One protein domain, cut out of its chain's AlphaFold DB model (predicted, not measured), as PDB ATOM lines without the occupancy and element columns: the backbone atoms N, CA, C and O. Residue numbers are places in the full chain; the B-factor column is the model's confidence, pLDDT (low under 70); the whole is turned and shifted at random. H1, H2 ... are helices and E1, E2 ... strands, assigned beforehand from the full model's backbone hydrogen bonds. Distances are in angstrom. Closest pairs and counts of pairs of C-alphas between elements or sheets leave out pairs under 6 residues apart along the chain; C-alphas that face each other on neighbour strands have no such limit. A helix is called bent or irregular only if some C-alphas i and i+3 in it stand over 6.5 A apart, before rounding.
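Overview. This is residues 24 to 111 of the 130 residues of an uncharacterized protein of Quercus lobata (UniProt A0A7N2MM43). A long helix, H4, runs back from a loose head of three short helices, H1, H2 and H3, to a narrow sheet of two short strands, E1 and E2, at the other end; its residues 79 to 95 lie beside that sheet. The turn at residues 95 to 100 sticks out free beyond the sheet. The printed part has 88 residues, with four named helices and two named strands in the order E1 H1 H2 H3 H4 E2; the sheet E1 E2 is parallel and the class is mostly helix. The whole is only just loose, close to extended, with a radius of gyration of the C-alphas of 17.7 A, and its elongated outline spans 54 by 29 by 18 A.

Along the chain. Find C-alpha 24 at (109.801, 54.087, 139.083), where strand E1 begins; it runs through residues 24 to 26. Further on come the short helices H1, residues 37 to 42, H2, residues 47 to 51, and H3, residues 56 to 61. Look next for C-alpha 69 at (121.220, 81.705, 136.657): there H4 begins, residues 69 to 95, 37.1 A long. H4 is irregular, with C-alphas 89 and 92 7.2 A apart, and it has a kink of 44 degrees near residue 89. Strand E2, residues 101 to 105, is 13.4 A long and ends at C-alpha 105, (106.849, 62.009, 137.476).

Arrangement. Compare E1 with E2: they are parallel neighbours at 10 degrees, and C-alphas 25 and 104 face each other at 4.8 A. N 24 and O 102 are within hydrogen-bond range at 3.0 A, as are N 104 and O 24 at 2.9 A. With the four helices between them, they form a strand-helix-strand unit, two parallel neighbour strands with helices between. The closest C-alphas of E1 and H4 are those of Asn 26 and Val 83, 6.2 A apart; those of H4 and E2 are Leu 94 and Ala 101, 5.4 A. At the other end, H1 and H3 are close but not clearly touching, about perpendicular at 85 degrees, with the C-alphas of Leu 40 and Ile 59 closest at 7.3 A. H2 and H3 are also close but not clearly touching, Trp 50 and Tyr 56 having the closest C-alphas at 7.7 A. H1 and H2 are apart, and so are H3 and H4. Residues 34 to 35 pair antiparallel with residues 65 to 66. In H1, H2 and H3 every O i to N i+4 pair is within hydrogen-bond range; in H4, 18 of 23 are.

Size, cuts and confidence. The two C-alphas farthest apart are those of Ala 42 and Pro 98, at 54.8 A. The printed part has no cut and no long link between named elements. Look in the B-factor column: the mean pLDDT of the printed part is 90.0, and no printed residue is under 70.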
ATOM      1  N   GLU A  24     108.796  53.038 139.012       84.62
ATOM      2  CA  GLU A  24     109.801  54.087 139.083       84.62
ATOM      3  C   GLU A  24     109.124  55.404 139.464       84.62
ATOM      4  O   GLU A  24     108.105  55.782 138.876       84.62
ATOM      5  N   VAL A  25     109.677  56.096 140.462       89.75
ATOM      6  CA  VAL A  25     109.149  57.372 140.957       89.75
ATOM      7  C   VAL A  25     110.240  58.431 140.867       89.75
ATOM      8  O   VAL A  25     111.153  58.481 141.689       89.75
ATOM      9  N   ASN A  26     110.101  59.329 139.897       89.44
ATOM     10  CA  ASN A  26     110.987  60.470 139.719       89.44
ATOM     11  C   ASN A  26     110.550  61.603 140.661       89.44
ATOM     12  O   ASN A  26     109.712  62.431 140.298       89.44
ATOM     13  N   ASN A  27     111.083  61.594 141.889       92.31
ATOM     14  CA  ASN A  27     110.759  62.565 142.949       92.31
ATOM     15  C   ASN A  27     111.910  63.532 143.291       92.31
ATOM     16  O   ASN A  27     111.722  64.469 144.063       92.31
ATOM     17  N   VAL A  28     113.116  63.306 142.765       92.31
ATOM     18  CA  VAL A  28     114.243  64.213 143.021       92.31
ATOM     19  C   VAL A  28     113.964  65.557 142.353       92.31
ATOM     20  O   VAL A  28     113.665  65.606 141.162       92.31
ATOM     21  N   GLY A  29     114.090  66.641 143.119       88.69
ATOM     22  CA  GLY A  29     113.879  67.987 142.613       88.69
ATOM     23  C   GLY A  29     114.647  69.046 143.393       88.69
ATOM     24  O   GLY A  29     114.844  68.934 144.601       88.69
ATOM     25  N   ALA A  30     115.055  70.089 142.680       91.88
ATOM     26  CA  ALA A  30     115.618  71.316 143.216       91.88
ATOM     27  C   ALA A  30     114.618  72.464 143.025       91.88
ATOM     28  O   ALA A  30     113.936  72.554 142.002       91.88
ATOM     29  N   SER A  31     114.524  73.359 144.012       87.00
ATOM     30  CA  SER A  31     113.549  74.459 143.990       87.00
ATOM     31  C   SER A  31     113.899  75.574 142.995       87.00
ATOM     32  O   SER A  31     113.030  76.377 142.668       87.00
ATOM     33  N   GLY A  32     115.159  75.664 142.558       90.44
ATOM     34  CA  GLY A  32     115.632  76.694 141.626       90.44
ATOM     35  C   GLY A  32     115.657  78.120 142.178       90.44
ATOM     36  O   GLY A  32     115.658  79.070 141.400       90.44
ATOM     37  N   VAL A  33     115.681  78.278 143.504       91.38
ATOM     38  CA  VAL A  33     115.668  79.586 144.170       91.38
ATOM     39  C   VAL A  33     116.783  79.714 145.204       91.38
ATOM     40  O   VAL A  33     117.286  78.721 145.732       91.38
ATOM     41  N   VAL A  34     117.137  80.960 145.496       93.38
ATOM     42  CA  VAL A  34     117.937  81.398 146.639       93.38
ATOM     43  C   VAL A  34     116.986  82.027 147.651       93.38
ATOM     44  O   VAL A  34     116.104  82.793 147.270       93.38
ATOM     45  N   VAL A  35     117.155  81.701 148.928       92.62
ATOM     46  CA  VAL A  35     116.301  82.204 150.008       92.62
ATOM     47  C   VAL A  35     117.124  83.126 150.900       92.62
ATOM     48  O   VAL A  35     118.198  82.742 151.350       92.62
ATOM     49  N   ASP A  36     116.615  84.329 151.139       93.19
ATOM     50  CA  ASP A  36     117.033  85.181 152.252       93.19
ATOM     51  C   ASP A  36     116.359  84.644 153.520       93.19
ATOM     52  O   ASP A  36     115.166  84.857 153.747       93.19
ATOM     53  N   GLU A  37     117.094  83.856 154.301       91.31
ATOM     54  CA  GLU A  37     116.534  83.157 155.456       91.31
ATOM     55  C   GLU A  37     116.124  84.112 156.575       91.31
ATOM     56  O   GLU A  37     115.091  83.905 157.217       91.31
ATOM     57  N   GLU A  38     116.926  85.140 156.834       93.44
ATOM     58  CA  GLU A  38     116.655  86.157 157.843       93.44
ATOM     59  C   GLU A  38     115.429  86.981 157.452       93.44
ATOM     60  O   GLU A  38     114.515  87.150 158.266       93.44
ATOM     61  N   GLY A  39     115.371  87.426 156.193       92.25
ATOM     62  CA  GLY A  39     114.221  88.125 155.637       92.25
ATOM     63  C   GLY A  39     112.957  87.271 155.695       92.25
ATOM     64  O   GLY A  39     111.912  87.743 156.142       92.25
ATOM     65  N   LEU A  40     113.049  85.987 155.331       90.81
ATOM     66  CA  LEU A  40     111.914  85.067 155.373       90.81
ATOM     67  C   LEU A  40     111.396  84.855 156.802       90.81
ATOM     68  O   LEU A  40     110.183  84.880 157.025       90.81
ATOM     69  N   LYS A  41     112.294  84.686 157.782       90.81
ATOM     70  CA  LYS A  41     111.931  84.564 159.205       90.81
ATOM     71  C   LYS A  41     111.232  85.826 159.713       90.81
ATOM     72  O   LYS A  41     110.255  85.721 160.454       90.81
ATOM     73  N   ALA A  42     111.675  87.006 159.278       93.94
ATOM     74  CA  ALA A  42     111.087  88.285 159.670       93.94
ATOM     75  C   ALA A  42     109.644  88.488 159.167       93.94
ATOM     76  O   ALA A  42     108.911  89.296 159.742       93.94
ATOM     77  N   LEU A  43     109.198  87.738 158.150       91.00
ATOM     78  CA  LEU A  43     107.814  87.794 157.664       91.00
ATOM     79  C   LEU A  43     106.803  87.105 158.588       91.00
ATOM     80  O   LEU A  43     105.606  87.296 158.396       91.00
ATOM     81  N   HIS A  44     107.254  86.322 159.577       91.31
ATOM     82  CA  HIS A  44     106.391  85.626 160.543       91.31
ATOM     83  C   HIS A  44     105.229  84.850 159.888       91.31
ATOM     84  O   HIS A  44     104.109  84.836 160.395       91.31
ATOM     85  N   ILE A  45     105.494  84.210 158.743       88.94
ATOM     86  CA  ILE A  45     104.486  83.447 157.998       88.94
ATOM     87  C   ILE A  45     104.101  82.206 158.806       88.94
ATOM     88  O   ILE A  45     104.954  81.373 159.121       88.94
ATOM     89  N   ASP A  46     102.816  82.053 159.116       90.50
ATOM     90  CA  ASP A  46     102.324  80.852 159.779       90.50
ATOM     91  C   ASP A  46     102.231  79.663 158.809       90.50
ATOM     92  O   ASP A  46     102.143  79.799 157.583       90.50
ATOM     93  N   LEU A  47     102.219  78.458 159.376       86.62
ATOM     94  CA  LEU A  47     102.207  77.218 158.604       86.62
ATOM     95  C   LEU A  47     100.968  77.086 157.698       86.62
ATOM     96  O   LEU A  47     101.070  76.515 156.615       86.62
ATOM     97  N   SER A  48      99.806  77.611 158.102       90.44
ATOM     98  CA  SER A  48      98.584  77.548 157.294       90.44
ATOM     99  C   SER A  48      98.688  78.455 156.067       90.44
ATOM    100  O   SER A  48      98.411  78.018 154.944       90.44
ATOM    101  N   SER A  49      99.176  79.687 156.238       87.25
ATOM    102  CA  SER A  49      99.462  80.594 155.121       87.25
ATOM    103  C   SER A  49     100.571  80.076 154.202       87.25
ATOM    104  O   SER A  49     100.493  80.276 152.986       87.25
ATOM    105  N   TRP A  50     101.567  79.371 154.746       84.50
ATOM    106  CA  TRP A  50     102.612  78.722 153.950       84.50
ATOM    107  C   TRP A  50     102.044  77.600 153.071       84.50
ATOM    108  O   TRP A  50     102.209  77.614 151.853       84.50
ATOM    109  N   LEU A  51     101.333  76.645 153.679       82.31
ATOM    110  CA  LEU A  51     100.819  75.457 152.989       82.31
ATOM    111  C   LEU A  51      99.693  75.773 151.998       82.31
ATOM    112  O   LEU A  51      99.549  75.079 150.995       82.31
ATOM    113  N   SER A  52      98.907  76.819 152.252       84.00
ATOM    114  CA  SER A  52      97.860  77.272 151.328       84.00
ATOM    115  C   SER A  52      98.401  78.037 150.115       84.00
ATOM    116  O   SER A  52      97.645  78.319 149.188       84.00
ATOM    117  N   GLY A  53      99.687  78.411 150.116       79.44
ATOM    118  CA  GLY A  53     100.292  79.251 149.081       79.44
ATOM    119  C   GLY A  53      99.881  80.727 149.147       79.44
ATOM    120  O   GLY A  53     100.350  81.523 148.335       79.44
ATOM    121  N   GLN A  54      99.054  81.129 150.120       80.50
ATOM    122  CA  GLN A  54      98.619  82.521 150.294       80.50
ATOM    123  C   GLN A  54      99.780  83.452 150.660       80.50
ATOM    124  O   GLN A  54      99.799  84.614 150.254       80.50
ATOM    125  N   ALA A  55     100.787  82.926 151.363       84.19
ATOM    126  CA  ALA A  55     101.987  83.670 151.728       84.19
ATOM    127  C   ALA A  55     102.852  84.080 150.525       84.19
ATOM    128  O   ALA A  55     103.695  84.964 150.661       84.19
ATOM    129  N   TYR A  56     102.642  83.487 149.342       81.12
ATOM    130  CA  TYR A  56     103.469  83.749 148.162       81.12
ATOM    131  C   TYR A  56     103.536  85.237 147.804       81.12
ATOM    132  O   TYR A  56     104.610  85.750 147.517       81.12
ATOM    133  N   LYS A  57     102.409  85.953 147.888       79.44
ATOM    134  CA  LYS A  57     102.357  87.380 147.545       79.44
ATOM    135  C   LYS A  57     103.198  88.244 148.492       79.44
ATOM    136  O   LYS A  57     103.774  89.236 148.062       79.44
ATOM    137  N   LEU A  58     103.279  87.861 149.768       81.88
ATOM    138  CA  LEU A  58     104.139  88.521 150.754       81.88
ATOM    139  C   LEU A  58     105.613  88.199 150.490       81.88
ATOM    140  O   LEU A  58     106.450  89.093 150.478       81.88
ATOM    141  N   ILE A  59     105.914  86.931 150.217       86.12
ATOM    142  CA  ILE A  59     107.262  86.466 149.875       86.12
ATOM    143  C   ILE A  59     107.801  87.192 148.631       86.12
ATOM    144  O   ILE A  59     108.958  87.604 148.618       86.12
ATOM    145  N   GLU A  60     106.960  87.362 147.608       81.62
ATOM    146  CA  GLU A  60     107.287  88.076 146.370       81.62
ATOM    147  C   GLU A  60     107.502  89.573 146.620       81.62
ATOM    148  O   GLU A  60     108.505  90.121 146.175       81.62
ATOM    149  N   LEU A  61     106.621  90.222 147.394       85.38
ATOM    150  CA  LEU A  61     106.736  91.648 147.724       85.38
ATOM    151  C   LEU A  61     108.031  91.985 148.474       85.38
ATOM    152  O   LEU A  61     108.601  93.054 148.270       85.38
ATOM    153  N   HIS A  62     108.472  91.096 149.361       88.00
ATOM    154  CA  HIS A  62     109.673  91.293 150.168       88.00
ATOM    155  C   HIS A  62     110.948  90.746 149.509       88.00
ATOM    156  O   HIS A  62     112.016  90.834 150.107       88.00
ATOM    157  N   GLU A  63     110.844  90.180 148.301       88.69
ATOM    158  CA  GLU A  63     111.963  89.621 147.530       88.69
ATOM    159  C   GLU A  63     112.839  88.623 148.315       88.69
ATOM    160  O   GLU A  63     114.023  88.454 148.026       88.69
ATOM    161  N   VAL A  64     112.277  87.926 149.306       92.19
ATOM    162  CA  VAL A  64     113.038  86.994 150.165       92.19
ATOM    163  C   VAL A  64     113.290  85.640 149.493       92.19
ATOM    164  O   VAL A  64     114.060  84.824 149.991       92.19
ATOM    165  N   ILE A  65     112.657  85.392 148.343       89.50
ATOM    166  CA  ILE A  65     112.950  84.266 147.453       89.50
ATOM    167  C   ILE A  65     113.342  84.833 146.094       89.50
ATOM    168  O   ILE A  65     112.538  85.478 145.424       89.50
ATOM    169  N   LYS A  66     114.577  84.564 145.679       90.00
ATOM    170  CA  LYS A  66     115.181  85.093 144.453       90.00
ATOM    171  C   LYS A  66     115.548  83.961 143.508       90.00
ATOM    172  O   LYS A  66     115.830  82.844 143.936       90.00
ATOM    173  N   THR A  67     115.592  84.250 142.217       89.06
ATOM    174  CA  THR A  67     116.148  83.349 141.206       89.06
ATOM    175  C   THR A  67     117.461  83.924 140.690       89.06
ATOM    176  O   THR A  67     117.620  85.135 140.558       89.06
ATOM    177  N   ASN A  68     118.420  83.050 140.411       93.25
ATOM    178  CA  ASN A  68     119.635  83.397 139.684       93.25
ATOM    179  C   ASN A  68     119.926  82.316 138.638       93.25
ATOM    180  O   ASN A  68     119.252  81.280 138.595       93.25
ATOM    181  N   TYR A  69     120.894  82.589 137.769       96.00
ATOM    182  CA  TYR A  69     121.220  81.705 136.657       96.00
ATOM    183  C   TYR A  69     121.656  80.322 137.149       96.00
ATOM    184  O   TYR A  69     121.146  79.311 136.675       96.00
ATOM    185  N   GLU A  70     122.521  80.278 138.158       96.38
ATOM    186  CA  GLU A  70     123.085  79.044 138.698       96.38
ATOM    187  C   GLU A  70     121.987  78.138 139.273       96.38
ATOM    188  O   GLU A  70     121.961  76.934 139.015       96.38
ATOM    189  N   LYS A  71     121.025  78.709 140.008       95.12
ATOM    190  CA  LYS A  71     119.884  77.955 140.542       95.12
ATOM    191  C   LYS A  71     118.891  77.543 139.467       95.12
ATOM    192  O   LYS A  71     118.315  76.458 139.570       95.12
ATOM    193  N   ALA A  72     118.689  78.360 138.437       93.25
ATOM    194  CA  ALA A  72     117.862  77.978 137.297       93.25
ATOM    195  C   ALA A  72     118.476  76.789 136.537       93.25
ATOM    196  O   ALA A  72     117.766  75.837 136.205       93.25
ATOM    197  N   GLU A  73     119.793  76.806 136.324       97.12
ATOM    198  CA  GLU A  73     120.530  75.711 135.698       97.12
ATOM    199  C   GLU A  73     120.470  74.430 136.547       97.12
ATOM    200  O   GLU A  73     120.127  73.366 136.027       97.12
ATOM    201  N   GLU A  74     120.714  74.522 137.859       95.88
ATOM    202  CA  GLU A  74     120.586  73.400 138.804       95.88
ATOM    203  C   GLU A  74     119.180  72.774 138.750       95.88
ATOM    204  O   GLU A  74     119.031  71.548 138.683       95.88
ATOM    205  N   CYS A  75     118.146  73.620 138.730       94.81
ATOM    206  CA  CYS A  75     116.747  73.210 138.654       94.81
ATOM    207  C   CYS A  75     116.440  72.453 137.358       94.81
ATOM    208  O   CYS A  75     115.893  71.351 137.407       94.81
ATOM    209  N   LEU A  76     116.833  72.985 136.198       95.38
ATOM    210  CA  LEU A  76     116.613  72.321 134.907       95.38
ATOM    211  C   LEU A  76     117.394  71.009 134.797       95.38
ATOM    212  O   LEU A  76     116.855  69.988 134.350       95.38
ATOM    213  N   ASN A  77     118.650  71.013 135.241       97.06
ATOM    214  CA  ASN A  77     119.508  69.836 135.198       97.06
ATOM    215  C   ASN A  77     119.000  68.697 136.083       97.06
ATOM    216  O   ASN A  77     119.179  67.530 135.719       97.06
ATOM    217  N   THR A  78     118.346  69.025 137.197       94.44
ATOM    218  CA  THR A  78     117.782  68.055 138.142       94.44
ATOM    219  C   THR A  78     116.377  67.622 137.726       94.44
ATOM    220  O   THR A  78     116.145  66.443 137.458       94.44
ATOM    221  N   ASN A  79     115.451  68.575 137.603       94.31
ATOM    222  CA  ASN A  79     114.012  68.309 137.512       94.31
ATOM    223  C   ASN A  79     113.587  67.850 136.112       94.31
ATOM    224  O   ASN A  79     112.582  67.157 135.976       94.31
ATOM    225  N   TYR A  80     114.330  68.235 135.069       94.56
ATOM    226  CA  TYR A  80     114.013  67.876 133.687       94.56
ATOM    227  C   TYR A  80     115.054  66.931 133.090       94.56
ATOM    228  O   TYR A  80     114.745  65.780 132.776       94.56
ATOM    229  N   HIS A  81     116.307  67.377 132.962       97.19
ATOM    230  CA  HIS A  81     117.334  66.555 132.319       97.19
ATOM    231  C   HIS A  81     117.704  65.323 133.154       97.19
ATOM    232  O   HIS A  81     117.946  64.260 132.588       97.19
ATOM    233  N   GLY A  82     117.710  65.437 134.485       95.25
ATOM    234  CA  GLY A  82     117.941  64.322 135.402       95.25
ATOM    235  C   GLY A  82     116.877  63.242 135.260       95.25
ATOM    236  O   GLY A  82     117.210  62.093 134.985       95.25
ATOM    237  N   VAL A  83     115.605  63.639 135.336       94.94
ATOM    238  CA  VAL A  83     114.457  62.747 135.113       94.94
ATOM    239  C   VAL A  83     114.535  62.075 133.744       94.94
ATOM    240  O   VAL A  83     114.360  60.863 133.642       94.94
ATOM    241  N   ARG A  84     114.871  62.829 132.689       95.12
ATOM    242  CA  ARG A  84     115.028  62.264 131.345       95.12
ATOM    243  C   ARG A  84     116.111  61.185 131.296       95.12
ATOM    244  O   ARG A  84     115.849  60.113 130.767       95.12
ATOM    245  N   ARG A  85     117.285  61.432 131.889       96.75
ATOM    246  CA  ARG A  85     118.388  60.453 131.945       96.75
ATOM    247  C   ARG A  85     117.999  59.184 132.703       96.75
ATOM    248  O   ARG A  85     118.320  58.091 132.246       96.75
ATOM    249  N   VAL A  86     117.304  59.315 133.836       94.19
ATOM    250  CA  VAL A  86     116.817  58.164 134.619       94.19
ATOM    251  C   VAL A  86     115.832  57.339 133.795       94.19
ATOM    252  O   VAL A  86     115.984  56.125 133.688       94.19
ATOM    253  N   ILE A  87     114.868  57.998 133.147       94.44
ATOM    254  CA  ILE A  87     113.902  57.325 132.277       94.44
ATOM    255  C   ILE A  87     114.614  56.623 131.119       94.44
ATOM    256  O   ILE A  87     114.349  55.451 130.893       94.44
ATOM    257  N   GLU A  88     115.531  57.291 130.414       95.62
ATOM    258  CA  GLU A  88     116.290  56.698 129.302       95.62
ATOM    259  C   GLU A  88     117.077  55.453 129.744       95.62
ATOM    260  O   GLU A  88     117.053  54.434 129.054       95.62
ATOM    261  N   ALA A  89     117.723  55.501 130.914       94.75
ATOM    262  CA  ALA A  89     118.495  54.382 131.450       94.75
ATOM    263  C   ALA A  89     117.616  53.198 131.890       94.75
ATOM    264  O   ALA A  89     118.001  52.041 131.719       94.75
ATOM    265  N   LEU A  90     116.439  53.472 132.458       91.50
ATOM    266  CA  LEU A  90     115.545  52.444 132.996       91.50
ATOM    267  C   LEU A  90     114.533  51.924 131.975       91.50
ATOM    268  O   LEU A  90     113.993  50.835 132.165       91.50
ATOM    269  N   LEU A  91     114.290  52.648 130.881       92.06
ATOM    270  CA  LEU A  91     113.306  52.286 129.862       92.06
ATOM    271  C   LEU A  91     113.459  50.839 129.357       92.06
ATOM    272  O   LEU A  91     112.441  50.142 129.331       92.06
ATOM    273  N   PRO A  92     114.669  50.329 129.036       92.44
ATOM    274  CA  PRO A  92     114.824  48.941 128.601       92.44
ATOM    275  C   PRO A  92     114.395  47.933 129.675       92.44
ATOM    276  O   PRO A  92     113.766  46.928 129.364       92.44
ATOM    277  N   LEU A  93     114.681  48.208 130.951       88.69
ATOM    278  CA  LEU A  93     114.313  47.329 132.068       88.69
ATOM    279  C   LEU A  93     112.808  47.365 132.346       88.69
ATOM    280  O   LEU A  93     112.198  46.339 132.641       88.69
ATOM    281  N   LEU A  94     112.197  48.543 132.229       88.56
ATOM    282  CA  LEU A  94     110.762  48.729 132.426       88.56
ATOM    283  C   LEU A  94     109.949  47.989 131.349       88.56
ATOM    284  O   LEU A  94     108.905  47.420 131.665       88.56
ATOM    285  N   GLN A  95     110.450  47.932 130.110       88.69
ATOM    286  CA  GLN A  95     109.835  47.185 129.004       88.69
ATOM    287  C   GLN A  95     109.845  45.664 129.208       88.69
ATOM    288  O   GLN A  95     108.973  44.976 128.682       88.69
ATOM    289  N   LEU A  96     110.787  45.135 129.993       89.38
ATOM    290  CA  LEU A  96     110.869  43.704 130.307       89.38
ATOM    291  C   LEU A  96     109.880  43.268 131.398       89.38
ATOM    292  O   LEU A  96     109.785  42.076 131.687       89.38
ATOM    293  N   SER A  97     109.154  44.202 132.025       86.75
ATOM    294  CA  SER A  97     108.250  43.885 133.132       86.75
ATOM    295  C   SER A  97     107.053  43.038 132.664       86.75
ATOM    296  O   SER A  97     106.199  43.545 131.930       86.75
ATOM    297  N   PRO A  98     106.902  41.787 133.140       83.75
ATOM    298  CA  PRO A  98     105.825  40.889 132.712       83.75
ATOM    299  C   PRO A  98     104.443  41.321 133.219       83.75
ATOM    300  O   PRO A  98     103.423  40.946 132.650       83.75
ATOM    301  N   THR A  99     104.394  42.131 134.279       85.56
ATOM    302  CA  THR A  99     103.150  42.655 134.863       85.56
ATOM    303  C   THR A  99     102.900  44.122 134.503       85.56
ATOM    304  O   THR A  99     102.033  44.762 135.101       85.56
ATOM    305  N   GLY A 100     103.685  44.669 133.569       83.38
ATOM    306  CA  GLY A 100     103.728  46.094 133.254       83.38
ATOM    307  C   GLY A 100     104.574  46.895 134.247       83.38
ATOM    308  O   GLY A 100     104.831  46.472 135.378       83.38
ATOM    309  N   ALA A 101     105.039  48.059 133.806       89.62
ATOM    310  CA  ALA A 101     105.793  49.003 134.619       89.62
ATOM    311  C   ALA A 101     105.111  50.373 134.601       89.62
ATOM    312  O   ALA A 101     104.423  50.725 133.642       89.62
ATOM    313  N   ARG A 102     105.279  51.145 135.674       91.81
ATOM    314  CA  ARG A 102     104.733  52.504 135.784       91.81
ATOM    315  C   ARG A 102     105.841  53.485 136.126       91.81
ATOM    316  O   ARG A 102     106.578  53.255 137.079       91.81
ATOM    317  N   ILE A 103     105.902  54.577 135.369       92.44
ATOM    318  CA  ILE A 103     106.746  55.738 135.655       92.44
ATOM    319  C   ILE A 103     105.838  56.823 136.224       92.44
ATOM    320  O   ILE A 103     104.825  57.169 135.612       92.44
ATOM    321  N   VAL A 104     106.191  57.350 137.391       93.88
ATOM    322  CA  VAL A 104     105.496  58.471 138.028       93.88
ATOM    323  C   VAL A 104     106.453  59.656 138.096       93.88
ATOM    324  O   VAL A 104     107.462  59.591 138.795       93.88
ATOM    325  N   ASN A 105     106.128  60.739 137.387       92.25
ATOM    326  CA  ASN A 105     106.849  62.009 137.476       92.25
ATOM    327  C   ASN A 105     106.119  62.935 138.445       92.25
ATOM    328  O   ASN A 105     104.949  63.255 138.227       92.25
ATOM    329  N   VAL A 106     106.807  63.365 139.499       93.06
ATOM    330  CA  VAL A 106     106.260  64.326 140.458       93.06
ATOM    331  C   VAL A 106     106.507  65.738 139.928       93.06
ATOM    332  O   VAL A 106     107.648  66.128 139.692       93.06
ATOM    333  N   SER A 107     105.435  66.499 139.711       89.94
ATOM    334  CA  SER A 107     105.480  67.881 139.220       89.94
ATOM    335  C   SER A 107     104.747  68.837 140.168       89.94
ATOM    336  O   SER A 107     104.216  68.430 141.201       89.94
ATOM    337  N   SER A 108     104.746  70.130 139.835       85.31
ATOM    338  CA  SER A 108     104.131  71.188 140.640       85.31
ATOM    339  C   SER A 108     103.028  71.907 139.869       85.31
ATOM    340  O   SER A 108     103.181  72.166 138.676       85.31
ATOM    341  N   LEU A 109     101.976  72.339 140.573       83.69
ATOM    342  CA  LEU A 109     100.953  73.258 140.045       83.69
ATOM    343  C   LEU A 109     101.562  74.559 139.500       83.69
ATOM    344  O   LEU A 109     101.010  75.193 138.612       83.69
ATOM    345  N   ARG A 110     102.742  74.955 139.990       78.25
ATOM    346  CA  ARG A 110     103.452  76.146 139.498       78.25
ATOM    347  C   ARG A 110     103.991  75.990 138.074       78.25
ATOM    348  O   ARG A 110     104.359  76.988 137.467       78.25
ATOM    349  N   SER A 111     104.062  74.763 137.563       82.88
ATOM    350  CA  SER A 111     104.480  74.457 136.191       82.88
ATOM    351  C   SER A 111     103.303  74.396 135.214       82.88
ATOM    352  O   SER A 111     103.509  74.102 134.038       82.88
TER     353      SER A 111